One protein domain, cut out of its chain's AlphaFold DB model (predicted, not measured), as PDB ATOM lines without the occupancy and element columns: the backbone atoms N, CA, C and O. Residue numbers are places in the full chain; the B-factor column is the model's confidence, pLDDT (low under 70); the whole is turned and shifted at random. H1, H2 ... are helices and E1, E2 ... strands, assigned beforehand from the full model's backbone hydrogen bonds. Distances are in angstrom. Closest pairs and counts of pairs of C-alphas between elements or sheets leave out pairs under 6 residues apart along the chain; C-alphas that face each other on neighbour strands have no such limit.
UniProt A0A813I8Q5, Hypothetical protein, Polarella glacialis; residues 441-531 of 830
ATOM      1  N   ASP A 441     173.190 117.693 153.289       63.78
ATOM      2  CA  ASP A 441     173.907 116.819 154.227       63.78
ATOM      3  C   ASP A 441     175.427 116.828 154.005       63.78
ATOM      4  O   ASP A 441     176.206 116.788 154.961       63.78
ATOM      5  N   HIS A 442     175.870 116.974 152.751       57.91
ATOM      6  CA  HIS A 442     177.293 117.066 152.422       57.91
ATOM      7  C   HIS A 442     177.950 118.334 152.992       57.91
ATOM      8  O   HIS A 442     179.106 118.287 153.418       57.91
ATOM      9  N   LEU A 443     177.225 119.458 153.060       60.12
ATOM     10  CA  LEU A 443     177.731 120.702 153.654       60.12
ATOM     11  C   LEU A 443     177.849 120.584 155.180       60.12
ATOM     12  O   LEU A 443     178.829 121.058 155.756       60.12
ATOM     13  N   ILE A 444     176.900 119.896 155.826       69.94
ATOM     14  CA  ILE A 444     176.930 119.625 157.272       69.94
ATOM     15  C   ILE A 444     178.140 118.745 157.626       69.94
ATOM     16  O   ILE A 444     178.878 119.052 158.565       69.94
ATOM     17  N   GLN A 445     178.408 117.697 156.839       68.06
ATOM     18  CA  GLN A 445     179.584 116.841 157.036       68.06
ATOM     19  C   GLN A 445     180.906 117.603 156.840       68.06
ATOM     20  O   GLN A 445     181.805 117.493 157.677       68.06
ATOM     21  N   VAL A 446     181.021 118.432 155.794       66.56
ATOM     22  CA  VAL A 446     182.214 119.272 155.559       66.56
ATOM     23  C   VAL A 446     182.438 120.263 156.709       66.56
ATOM     24  O   VAL A 446     183.568 120.397 157.189       66.56
ATOM     25  N   ALA A 447     181.379 120.898 157.221       66.31
ATOM     26  CA  ALA A 447     181.463 121.787 158.381       66.31
ATOM     27  C   ALA A 447     181.929 121.051 159.654       66.31
ATOM     28  O   ALA A 447     182.796 121.549 160.377       66.31
ATOM     29  N   ALA A 448     181.429 119.837 159.907       68.00
ATOM     30  CA  ALA A 448     181.839 119.017 161.049       68.00
ATOM     31  C   ALA A 448     183.319 118.581 160.973       68.00
ATOM     32  O   ALA A 448     184.025 118.579 161.989       68.00
ATOM     33  N   VAL A 449     183.819 118.256 159.774       71.25
ATOM     34  CA  VAL A 449     185.239 117.933 159.540       71.25
ATOM     35  C   VAL A 449     186.127 119.164 159.753       71.25
ATOM     36  O   VAL A 449     187.133 119.072 160.462       71.25
ATOM     37  N   ALA A 450     185.734 120.333 159.234       71.50
ATOM     38  CA  ALA A 450     186.438 121.594 159.480       71.50
ATOM     39  C   ALA A 450     186.480 121.950 160.981       71.50
ATOM     40  O   ALA A 450     187.533 122.331 161.505       71.50
ATOM     41  N   GLY A 451     185.373 121.731 161.702       72.69
ATOM     42  CA  GLY A 451     185.301 121.844 163.160       72.69
ATOM     43  C   GLY A 451     186.370 120.999 163.862       72.69
ATOM     44  O   GLY A 451     187.219 121.544 164.572       72.69
ATOM     45  N   LYS A 452     186.414 119.685 163.594       77.88
ATOM     46  CA  LYS A 452     187.441 118.782 164.155       77.88
ATOM     47  C   LYS A 452     188.872 119.225 163.811       77.88
ATOM     48  O   LYS A 452     189.739 119.205 164.687       77.88
ATOM     49  N   ALA A 453     189.124 119.679 162.582       77.94
ATOM     50  CA  ALA A 453     190.445 120.148 162.158       77.94
ATOM     51  C   ALA A 453     190.924 121.391 162.940       77.94
ATOM     52  O   ALA A 453     192.099 121.470 163.317       77.94
ATOM     53  N   THR A 454     190.031 122.343 163.242       81.81
ATOM     54  CA  THR A 454     190.388 123.523 164.058       81.81
ATOM     55  C   THR A 454     190.708 123.172 165.513       81.81
ATOM     56  O   THR A 454     191.677 123.706 166.051       81.81
ATOM     57  N   VAL A 455     189.984 122.223 166.121       83.88
ATOM     58  CA  VAL A 455     190.240 121.728 167.492       83.88
ATOM     59  C   VAL A 455     191.577 120.979 167.591       83.88
ATOM     60  O   VAL A 455     192.313 121.134 168.566       83.88
ATOM     61  N   LEU A 456     191.955 120.202 166.570       87.88
ATOM     62  CA  LEU A 456     193.281 119.572 166.528       87.88
ATOM     63  C   LEU A 456     194.403 120.603 166.316       87.88
ATOM     64  O   LEU A 456     195.469 120.483 166.920       87.88
ATOM     65  N   CYS A 457     194.161 121.651 165.521       87.69
ATOM     66  CA  CYS A 457     195.109 122.756 165.368       87.69
ATOM     67  C   CYS A 457     195.273 123.600 166.643       87.69
ATOM     68  O   CYS A 457     196.379 124.082 166.889       87.69
ATOM     69  N   SER A 458     194.216 123.804 167.441       92.31
ATOM     70  CA  SER A 458     194.290 124.645 168.644       92.31
ATOM     71  C   SER A 458     195.083 124.002 169.780       92.31
ATOM     72  O   SER A 458     195.731 124.733 170.521       92.31
ATOM     73  N   ARG A 459     195.127 122.662 169.877       94.62
ATOM     74  CA  ARG A 459     195.918 121.938 170.896       94.62
ATOM     75  C   ARG A 459     197.399 122.331 170.941       94.62
ATOM     76  O   ARG A 459     197.984 122.306 172.015       94.62
ATOM     77  N   ARG A 460     198.008 122.721 169.810       96.62
ATOM     78  CA  ARG A 460     199.409 123.202 169.762       96.62
ATOM     79  C   ARG A 460     199.617 124.590 170.379       96.62
ATOM     80  O   ARG A 460     200.761 124.987 170.561       96.62
ATOM     81  N   PHE A 461     198.532 125.308 170.662       97.62
ATOM     82  CA  PHE A 461     198.521 126.660 171.220       97.62
ATOM     83  C   PHE A 461     197.732 126.725 172.540       97.62
ATOM     84  O   PHE A 461     197.113 127.743 172.864       97.62
ATOM     85  N   THR A 462     197.681 125.596 173.248       97.31
ATOM     86  CA  THR A 462     197.094 125.412 174.578       97.31
ATOM     87  C   THR A 462     198.220 124.959 175.511       97.31
ATOM     88  O   THR A 462     198.997 124.092 175.100       97.31
ATOM     89  N   PRO A 463     198.339 125.488 176.744       96.94
ATOM     90  CA  PRO A 463     199.291 124.951 177.713       96.94
ATOM     91  C   PRO A 463     198.967 123.482 178.018       96.94
ATOM     92  O   PRO A 463     197.802 123.086 178.015       96.94
ATOM     93  N   ALA A 464     199.995 122.669 178.279       96.75
ATOM     94  CA  ALA A 464     199.827 121.232 178.529       96.75
ATOM     95  C   ALA A 464     198.910 120.941 179.733       96.75
ATOM     96  O   ALA A 464     198.168 119.961 179.727       96.75
ATOM     97  N   GLU A 465     198.924 121.834 180.723       97.62
ATOM     98  CA  GLU A 465     198.061 121.815 181.898       97.62
ATOM     99  C   GLU A 465     197.221 123.100 181.940       97.62
ATOM    100  O   GLU A 465     197.731 124.200 181.714       97.62
ATOM    101  N   ILE A 466     195.927 122.963 182.239       98.44
ATOM    102  CA  ILE A 466     194.994 124.081 182.428       98.44
ATOM    103  C   ILE A 466     194.574 124.092 183.896       98.44
ATOM    104  O   ILE A 466     193.804 123.236 184.337       98.44
ATOM    105  N   ASN A 467     195.053 125.073 184.660       98.31
ATOM    106  CA  ASN A 467     194.710 125.193 186.072       98.31
ATOM    107  C   ASN A 467     193.438 126.041 186.232       98.31
ATOM    108  O   ASN A 467     193.445 127.251 186.008       98.31
ATOM    109  N   ARG A 468     192.342 125.405 186.664       98.25
ATOM    110  CA  ARG A 468     191.021 126.038 186.847       98.25
ATOM    111  C   ARG A 468     190.965 127.094 187.965       98.25
ATOM    112  O   ARG A 468     189.980 127.815 188.048       98.25
ATOM    113  N   GLN A 469     192.003 127.222 188.797       98.25
ATOM    114  CA  GLN A 469     192.140 128.315 189.776       98.25
ATOM    115  C   GLN A 469     192.579 129.647 189.134       98.25
ATOM    116  O   GLN A 469     192.549 130.690 189.789       98.25
ATOM    117  N   PHE A 470     192.992 129.626 187.865       98.62
ATOM    118  CA  PHE A 470     193.338 130.808 187.080       98.62
ATOM    119  C   PHE A 470     192.330 131.038 185.951       98.62
ATOM    120  O   PHE A 470     191.643 130.124 185.497       98.62
ATOM    121  N   CYS A 471     192.255 132.279 185.477       98.69
ATOM    122  CA  CYS A 471     191.337 132.706 184.431       98.69
ATOM    123  C   CYS A 471     191.449 131.827 183.170       98.69
ATOM    124  O   CYS A 471     192.520 131.707 182.575       98.69
ATOM    125  N   LEU A 472     190.324 131.269 182.712       98.75
ATOM    126  CA  LEU A 472     190.253 130.399 181.529       98.75
ATOM    127  C   LEU A 472     190.378 131.150 180.187       98.75
ATOM    128  O   LEU A 472     190.117 130.573 179.134       98.75
ATOM    129  N   ALA A 473     190.772 132.427 180.177       98.56
ATOM    130  CA  ALA A 473     191.088 133.141 178.941       98.56
ATOM    131  C   ALA A 473     192.492 132.772 178.449       98.56
ATOM    132  O   ALA A 473     193.454 132.743 179.223       98.56
ATOM    133  N   ARG A 474     192.609 132.542 177.141       98.56
ATOM    134  CA  ARG A 474     193.889 132.310 176.474       98.56
ATOM    135  C   ARG A 474     194.657 133.627 176.337       98.56
ATOM    136  O   ARG A 474     194.081 134.649 175.973       98.56
ATOM    137  N   THR A 475     195.958 133.605 176.594       98.25
ATOM    138  CA  THR A 475     196.878 134.733 176.375       98.25
ATOM    139  C   THR A 475     197.739 134.490 175.135       98.25
ATOM    140  O   THR A 475     197.752 133.393 174.581       98.25
ATOM    141  N   TRP A 476     198.448 135.511 174.646       97.38
ATOM    142  CA  TRP A 476     199.277 135.374 173.441       97.38
ATOM    143  C   TRP A 476     200.527 134.506 173.647       97.38
ATOM    144  O   TRP A 476     200.863 133.712 172.771       97.38
ATOM    145  N   ASP A 477     201.198 134.660 174.794       97.00
ATOM    146  CA  ASP A 477     202.427 133.944 175.182       97.00
ATOM    147  C   ASP A 477     203.452 133.794 174.037       97.00
ATOM    148  O   ASP A 477     203.798 132.694 173.617       97.00
ATOM    149  N   SER A 478     203.859 134.920 173.437       95.50
ATOM    150  CA  SER A 478     204.773 134.972 172.278       95.50
ATOM    151  C   SER A 478     204.434 133.967 171.160       95.50
ATOM    152  O   SER A 478     205.300 133.252 170.656       95.50
ATOM    153  N   GLY A 479     203.149 133.878 170.802       96.62
ATOM    154  CA  GLY A 479     202.653 132.984 169.755       96.62
ATOM    155  C   GLY A 479     202.416 131.534 170.190       96.62
ATOM    156  O   GLY A 479     202.004 130.727 169.360       96.62
ATOM    157  N   ARG A 480     202.643 131.188 171.464       97.06
ATOM    158  CA  ARG A 480     202.468 129.827 172.000       97.06
ATOM    159  C   ARG A 480     201.101 129.575 172.621       97.06
ATOM    160  O   ARG A 480     200.710 128.421 172.709       97.06
ATOM    161  N   GLY A 481     200.362 130.617 173.002       97.31
ATOM    162  CA  GLY A 481     199.022 130.477 173.575       97.31
ATOM    163  C   GLY A 481     199.024 129.976 175.022       97.31
ATOM    164  O   GLY A 481     198.870 128.785 175.277       97.31
ATOM    165  N   GLY A 482     199.164 130.896 175.977       98.12
ATOM    166  CA  GLY A 482     199.169 130.590 177.411       98.12
ATOM    167  C   GLY A 482     197.783 130.672 178.063       98.12
ATOM    168  O   GLY A 482     196.787 131.001 177.418       98.12
ATOM    169  N   GLN A 483     197.728 130.427 179.374       98.62
ATOM    170  CA  GLN A 483     196.580 130.761 180.225       98.62
ATOM    171  C   GLN A 483     196.809 132.122 180.910       98.62
ATOM    172  O   GLN A 483     197.947 132.520 181.167       98.62
ATOM    173  N   CYS A 484     195.744 132.860 181.231       98.56
ATOM    174  CA  CYS A 484     195.864 134.072 182.036       98.56
ATOM    175  C   CYS A 484     196.070 133.741 183.526       98.56
ATOM    176  O   CYS A 484     195.128 133.365 184.215       98.56
ATOM    177  N   ALA A 485     197.276 133.977 184.050       98.31
ATOM    178  CA  ALA A 485     197.657 133.720 185.448       98.31
ATOM    179  C   ALA A 485     196.969 134.614 186.514       98.31
ATOM    180  O   ALA A 485     197.366 134.617 187.678       98.31
ATOM    181  N   ARG A 486     195.940 135.394 186.154       98.44
ATOM    182  CA  ARG A 486     195.106 136.125 187.123       98.44
ATOM    183  C   ARG A 486     194.020 135.187 187.644       98.44
ATOM    184  O   ARG A 486     193.322 134.565 186.845       98.44
ATOM    185  N   LYS A 487     193.841 135.104 188.967       98.44
ATOM    186  CA  LYS A 487     192.702 134.384 189.564       98.44
ATOM    187  C   LYS A 487     191.375 135.025 189.108       98.44
ATOM    188  O   LYS A 487     191.326 136.252 188.962       98.44
ATOM    189  N   PRO A 488     190.316 134.246 188.842       98.62
ATOM    190  CA  PRO A 488     188.984 134.793 188.631       98.62
ATOM    191  C   PRO A 488     188.331 135.183 189.975       98.62
ATOM    192  O   PRO A 488     188.708 134.631 191.011       98.62
ATOM    193  N   PRO A 489     187.354 136.109 189.992       98.25
ATOM    194  CA  PRO A 489     186.451 136.280 191.130       98.25
ATOM    195  C   PRO A 489     185.689 134.980 191.445       98.25
ATOM    196  O   PRO A 489     185.462 134.181 190.530       98.25
ATOM    197  N   PRO A 490     185.244 134.763 192.696       97.75
ATOM    198  CA  PRO A 490     184.397 133.620 193.034       97.75
ATOM    199  C   PRO A 490     183.134 133.601 192.160       97.75
ATOM    200  O   PRO A 490     182.518 134.636 191.920       97.75
ATOM    201  N   GLY A 491     182.775 132.422 191.645       97.25
ATOM    202  CA  GLY A 491     181.659 132.244 190.705       97.25
ATOM    203  C   GLY A 491     181.960 132.595 189.239       97.25
ATOM    204  O   GLY A 491     181.125 132.329 188.380       97.25
ATOM    205  N   SER A 492     183.142 133.139 188.921       98.00
ATOM    206  CA  SER A 492     183.576 133.421 187.545       98.00
ATOM    207  C   SER A 492     184.641 132.427 187.066       98.00
ATOM    208  O   SER A 492     185.477 131.964 187.837       98.00
ATOM    209  N   GLU A 493     184.678 132.162 185.760       98.44
ATOM    210  CA  GLU A 493     185.797 131.467 185.100       98.44
ATOM    211  C   GLU A 493     186.915 132.420 184.643       98.44
ATOM    212  O   GLU A 493     188.002 131.993 184.242       98.44
ATOM    213  N   PHE A 494     186.652 133.729 184.656       98.56
ATOM    214  CA  PHE A 494     187.522 134.751 184.084       98.56
ATOM    215  C   PHE A 494     187.860 135.846 185.101       98.56
ATOM    216  O   PHE A 494     187.000 136.289 185.861       98.56
ATOM    217  N   CYS A 495     189.107 136.326 185.103       98.62
ATOM    218  CA  CYS A 495     189.475 137.529 185.856       98.62
ATOM    219  C   CYS A 495     188.728 138.751 185.303       98.62
ATOM    220  O   CYS A 495     188.383 138.752 184.123       98.62
ATOM    221  N   ALA A 496     188.551 139.815 186.095       98.00
ATOM    222  CA  ALA A 496     187.776 141.002 185.702       98.00
ATOM    223  C   ALA A 496     188.118 141.545 184.292       98.00
ATOM    224  O   ALA A 496     187.227 141.822 183.496       98.00
ATOM    225  N   THR A 497     189.407 141.580 183.928       98.19
ATOM    226  CA  THR A 497     189.908 142.012 182.602       98.19
ATOM    227  C   THR A 497     189.428 141.149 181.421       98.19
ATOM    228  O   THR A 497     189.443 141.600 180.281       98.19
ATOM    229  N   HIS A 498     189.018 139.908 181.678       98.62
ATOM    230  CA  HIS A 498     188.570 138.928 180.686       98.62
ATOM    231  C   HIS A 498     187.125 138.452 180.926       98.62
ATOM    232  O   HIS A 498     186.689 137.501 180.283       98.62
ATOM    233  N   GLY A 499     186.370 139.090 181.831       97.94
ATOM    234  CA  GLY A 499     184.932 138.835 181.971       97.94
ATOM    235  C   GLY A 499     184.152 139.294 180.732       97.94
ATOM    236  O   GLY A 499     183.255 138.599 180.255       97.94
ATOM    237  N   SER A 500     184.556 140.422 180.137       97.50
ATOM    238  CA  SER A 500     184.003 140.880 178.859       97.50
ATOM    239  C   SER A 500     184.392 139.948 177.705       97.50
ATOM    240  O   SER A 500     185.414 139.258 177.725       97.50
ATOM    241  N   GLU A 501     183.568 139.912 176.661       95.75
ATOM    242  CA  GLU A 501     183.886 139.183 175.427       95.75
ATOM    243  C   GLU A 501     185.091 139.792 174.692       95.75
ATOM    244  O   GLU A 501     185.970 139.073 174.224       95.75
ATOM    245  N   GLN A 502     185.201 141.124 174.714       96.06
ATOM    246  CA  GLN A 502     186.332 141.883 174.170       96.06
ATOM    247  C   GLN A 502     187.672 141.475 174.811       96.06
ATOM    248  O   GLN A 502     188.673 141.313 174.111       96.06
ATOM    249  N   GLY A 503     187.693 141.236 176.130       95.50
ATOM    250  CA  GLY A 503     188.874 140.726 176.830       95.50
ATOM    251  C   GLY A 503     189.268 139.312 176.386       95.50
ATOM    252  O   GLY A 503     190.450 138.986 176.313       95.50
ATOM    253  N   ARG A 504     188.299 138.481 175.986       96.94
ATOM    254  CA  ARG A 504     188.499 137.090 175.536       96.94
ATOM    255  C   ARG A 504     188.915 136.985 174.059       96.94
ATOM    256  O   ARG A 504     188.692 135.959 173.422       96.94
ATOM    257  N   SER A 505     189.598 137.999 173.519       97.12
ATOM    258  CA  SER A 505     189.949 138.110 172.088       97.12
ATOM    259  C   SER A 505     190.848 136.999 171.510       97.12
ATOM    260  O   SER A 505     191.058 136.965 170.300       97.12
ATOM    261  N   HIS A 506     191.396 136.093 172.329       97.88
ATOM    262  CA  HIS A 506     192.149 134.901 171.897       97.88
ATOM    263  C   HIS A 506     191.393 133.574 172.146       97.88
ATOM    264  O   HIS A 506     191.929 132.501 171.859       97.88
ATOM    265  N   GLY A 507     190.151 133.639 172.637       97.81
ATOM    266  CA  GLY A 507     189.320 132.496 173.016       97.81
ATOM    267  C   GLY A 507     189.525 132.013 174.460       97.81
ATOM    268  O   GLY A 507     190.397 132.488 175.192       97.81
ATOM    269  N   ARG A 508     188.704 131.036 174.864       98.38
ATOM    270  CA  ARG A 508     188.870 130.260 176.107       98.38
ATOM    271  C   ARG A 508     190.018 129.253 175.921       98.38
ATOM    272  O   ARG A 508     190.305 128.847 174.792       98.38
ATOM    273  N   VAL A 509     190.706 128.883 176.997       98.31
ATOM    274  CA  VAL A 509     191.938 128.070 176.955       98.31
ATOM    275  C   VAL A 509     191.677 126.591 176.616       98.31
ATOM    276  O   VAL A 509     192.484 125.962 175.938       98.31
ATOM    277  N   ASP A 510     190.509 126.061 176.974       97.69
ATOM    278  CA  ASP A 510     190.029 124.728 176.579       97.69
ATOM    279  C   ASP A 510     189.169 124.735 175.296       97.69
ATOM    280  O   ASP A 510     189.033 123.708 174.633       97.69
ATOM    281  N   GLY A 511     188.627 125.895 174.911       96.88
ATOM    282  CA  GLY A 511     187.832 126.077 173.695       96.88
ATOM    283  C   GLY A 511     188.656 126.164 172.397       96.88
ATOM    284  O   GLY A 511     189.877 126.358 172.430       96.88
ATOM    285  N   PRO A 512     188.005 126.060 171.221       96.88
ATOM    286  CA  PRO A 512     188.657 126.284 169.932       96.88
ATOM    287  C   PRO A 512     189.175 127.724 169.818       96.88
ATOM    288  O   PRO A 512     188.559 128.674 170.302       96.88
ATOM    289  N   ILE A 513     190.314 127.900 169.145       97.75
ATOM    290  CA  ILE A 513     190.883 129.231 168.897       97.75
ATOM    291  C   ILE A 513     190.173 129.857 167.689       97.75
ATOM    292  O   ILE A 513     190.141 129.216 166.635       97.75
ATOM    293  N   PRO A 514     189.669 131.106 167.783       96.56
ATOM    294  CA  PRO A 514     189.068 131.808 166.650       96.56
ATOM    295  C   PRO A 514     189.993 131.811 165.426       96.56
ATOM    296  O   PRO A 514     191.165 132.176 165.536       96.56
ATOM    297  N   ALA A 515     189.483 131.423 164.254       95.81
ATOM    298  CA  ALA A 515     190.309 131.093 163.084       95.81
ATOM    299  C   ALA A 515     191.301 132.205 162.675       95.81
ATOM    300  O   ALA A 515     192.467 131.926 162.394       95.81
ATOM    301  N   ALA A 516     190.881 133.474 162.735       96.25
ATOM    302  CA  ALA A 516     191.746 134.626 162.466       96.25
ATOM    303  C   ALA A 516     192.940 134.726 163.440       96.25
ATOM    304  O   ALA A 516     194.064 135.017 163.031       96.25
ATOM    305  N   LYS A 517     192.727 134.425 164.729       97.50
ATOM    306  CA  LYS A 517     193.791 134.381 165.745       97.50
ATOM    307  C   LYS A 517     194.652 133.126 165.600       97.50
ATOM    308  O   LYS A 517     195.859 133.217 165.790       97.50
ATOM    309  N   LEU A 518     194.078 131.985 165.204       97.31
ATOM    310  CA  LEU A 518     194.820 130.742 164.951       97.31
ATOM    311  C   LEU A 518     195.868 130.908 163.836       97.31
ATOM    312  O   LEU A 518     196.972 130.380 163.952       97.31
ATOM    313  N   LEU A 519     195.557 131.672 162.782       96.50
ATOM    314  CA  LEU A 519     196.530 132.033 161.742       96.50
ATOM    315  C   LEU A 519     197.660 132.921 162.287       96.50
ATOM    316  O   LEU A 519     198.825 132.694 161.961       96.50
ATOM    317  N   ALA A 520     197.338 133.882 163.156       97.12
ATOM    318  CA  ALA A 520     198.341 134.720 163.808       97.12
ATOM    319  C   ALA A 520     199.264 133.897 164.730       97.12
ATOM    320  O   ALA A 520     200.482 134.013 164.619       97.12
ATOM    321  N   PHE A 521     198.706 133.021 165.577       97.81
ATOM    322  CA  PHE A 521     199.470 132.099 166.430       97.81
ATOM    323  C   PHE A 521     200.427 131.224 165.597       97.81
ATOM    324  O   PHE A 521     201.617 131.146 165.899       97.81
ATOM    325  N   LYS A 522     199.945 130.636 164.487       96.69
ATOM    326  CA  LYS A 522     200.780 129.867 163.543       96.69
ATOM    327  C   LYS A 522     201.932 130.693 162.956       96.69
ATOM    328  O   LYS A 522     203.042 130.174 162.865       96.69
ATOM    329  N   LYS A 523     201.683 131.950 162.569       96.56
ATOM    330  CA  LYS A 523     202.702 132.857 162.011       96.56
ATOM    331  C   LYS A 523     203.783 133.214 163.037       96.56
ATOM    332  O   LYS A 523     204.966 133.190 162.715       96.56
ATOM    333  N   GLU A 524     203.387 133.539 164.262       97.00
ATOM    334  CA  GLU A 524     204.325 133.943 165.312       97.00
ATOM    335  C   GLU A 524     205.202 132.767 165.767       97.00
ATOM    336  O   GLU A 524     206.427 132.884 165.832       97.00
ATOM    337  N   ALA A 525     204.593 131.595 165.984       95.19
ATOM    338  CA  ALA A 525     205.306 130.385 166.383       95.19
ATOM    339  C   ALA A 525     206.316 129.887 165.329       95.19
ATOM    340  O   ALA A 525     207.312 129.263 165.699       95.19
ATOM    341  N   SER A 526     206.094 130.166 164.036       92.81
ATOM    342  CA  SER A 526     207.077 129.874 162.982       92.81
ATOM    343  C   SER A 526     208.170 130.946 162.879       92.81
ATOM    344  O   SER A 526     209.344 130.602 162.741       92.81
ATOM    345  N   GLY A 527     207.823 132.233 162.997       89.56
ATOM    346  CA  GLY A 527     208.770 133.345 162.848       89.56
ATOM    347  C   GLY A 527     209.736 133.523 164.024       89.56
ATOM    348  O   GLY A 527     210.943 133.687 163.819       89.56
ATOM    349  N   GLY A 528     209.237 133.460 165.263       71.62
ATOM    350  CA  GLY A 528     210.010 133.822 166.458       71.62
ATOM    351  C   GLY A 528     211.263 132.967 166.680       71.62
ATOM    352  O   GLY A 528     212.276 133.459 167.180       71.62
ATOM    353  N   ARG A 529     211.241 131.696 166.255       60.47
ATOM    354  CA  ARG A 529     212.378 130.775 166.425       60.47
ATOM    355  C   ARG A 529     213.533 131.092 165.468       60.47
ATOM    356  O   ARG A 529     214.684 131.051 165.893       60.47
ATOM    357  N   ALA A 530     213.237 131.477 164.224       62.34
ATOM    358  CA  ALA A 530     214.252 131.897 163.255       62.34
ATOM    359  C   ALA A 530     214.928 133.213 163.678       62.34
ATOM    360  O   ALA A 530     216.155 133.309 163.663       62.34
ATOM    361  N   ALA A 531     214.141 134.195 164.133       60.62
ATOM    362  CA  ALA A 531     214.657 135.475 164.623       60.62
ATOM    363  C   ALA A 531     215.540 135.320 165.878       60.62
ATOM    364  O   ALA A 531     216.618 135.910 165.943       60.62
TER     365      ALA A 531
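AT A GLANCE: This is residues 441 to 531 of the 830 residues of the protein "Hypothetical protein" of Polarella glacialis (UniProt A0A813I8Q5). Two long helices, H1 and H3, meet near their ends at a wide corner, beside a loop-rich head with the small hairpin E1 and E2 and the short H2. Residues 441 to 450 of H1 stick out. The 91 printed residues, with H1, E1, E2, H2 and H3 in that order, are mostly helix with one antiparallel sheet, E1 - E2, and only just compact, close to loose: radius of gyration of the C-alphas 14.5 A, spans 44 by 41 by 24 A.

IN THESE COORDINATES: H1, residues 441 to 461, begins at C-alpha 441 (173.907, 116.819, 154.227) and is 31.5 A long. E1 is residues 471 to 475, E2 482 to 484, H2 496 to 499. H3, residues 515 to 531, is 24.8 A long and ends at C-alpha 531 (214.657, 135.475, 164.623).

HOW THE PARTS SIT: H1, with residues 454 to 461 alone, only just touches residues 515 to 521 of H3, with 3 pairs of C-alphas within 8 A; the closest, of Ser 458 and Leu 518, are 7.1 A apart. They run the same way at a steep tilt of 36 degrees, only just past shallow. In the hairpin, N 475 and O 482 are within hydrogen-bond range at 2.9 A. The closest C-alphas of E1 and H2, Ala 473 and His 498, are 6.5 A apart. O i to N i+4 pairs are within range in 15 of 17 in H1 and 11 of 13 in H3; H2 is too short for one.

THE WHOLE: The C-alphas farthest apart, of Asp 441 and Ala 531, are 46.0 A apart. The printed part has no cut; the links E2 to H2 and H2 to H3 are long. pLDDT is under 70 at residues 441 to 448 and 529 to 531.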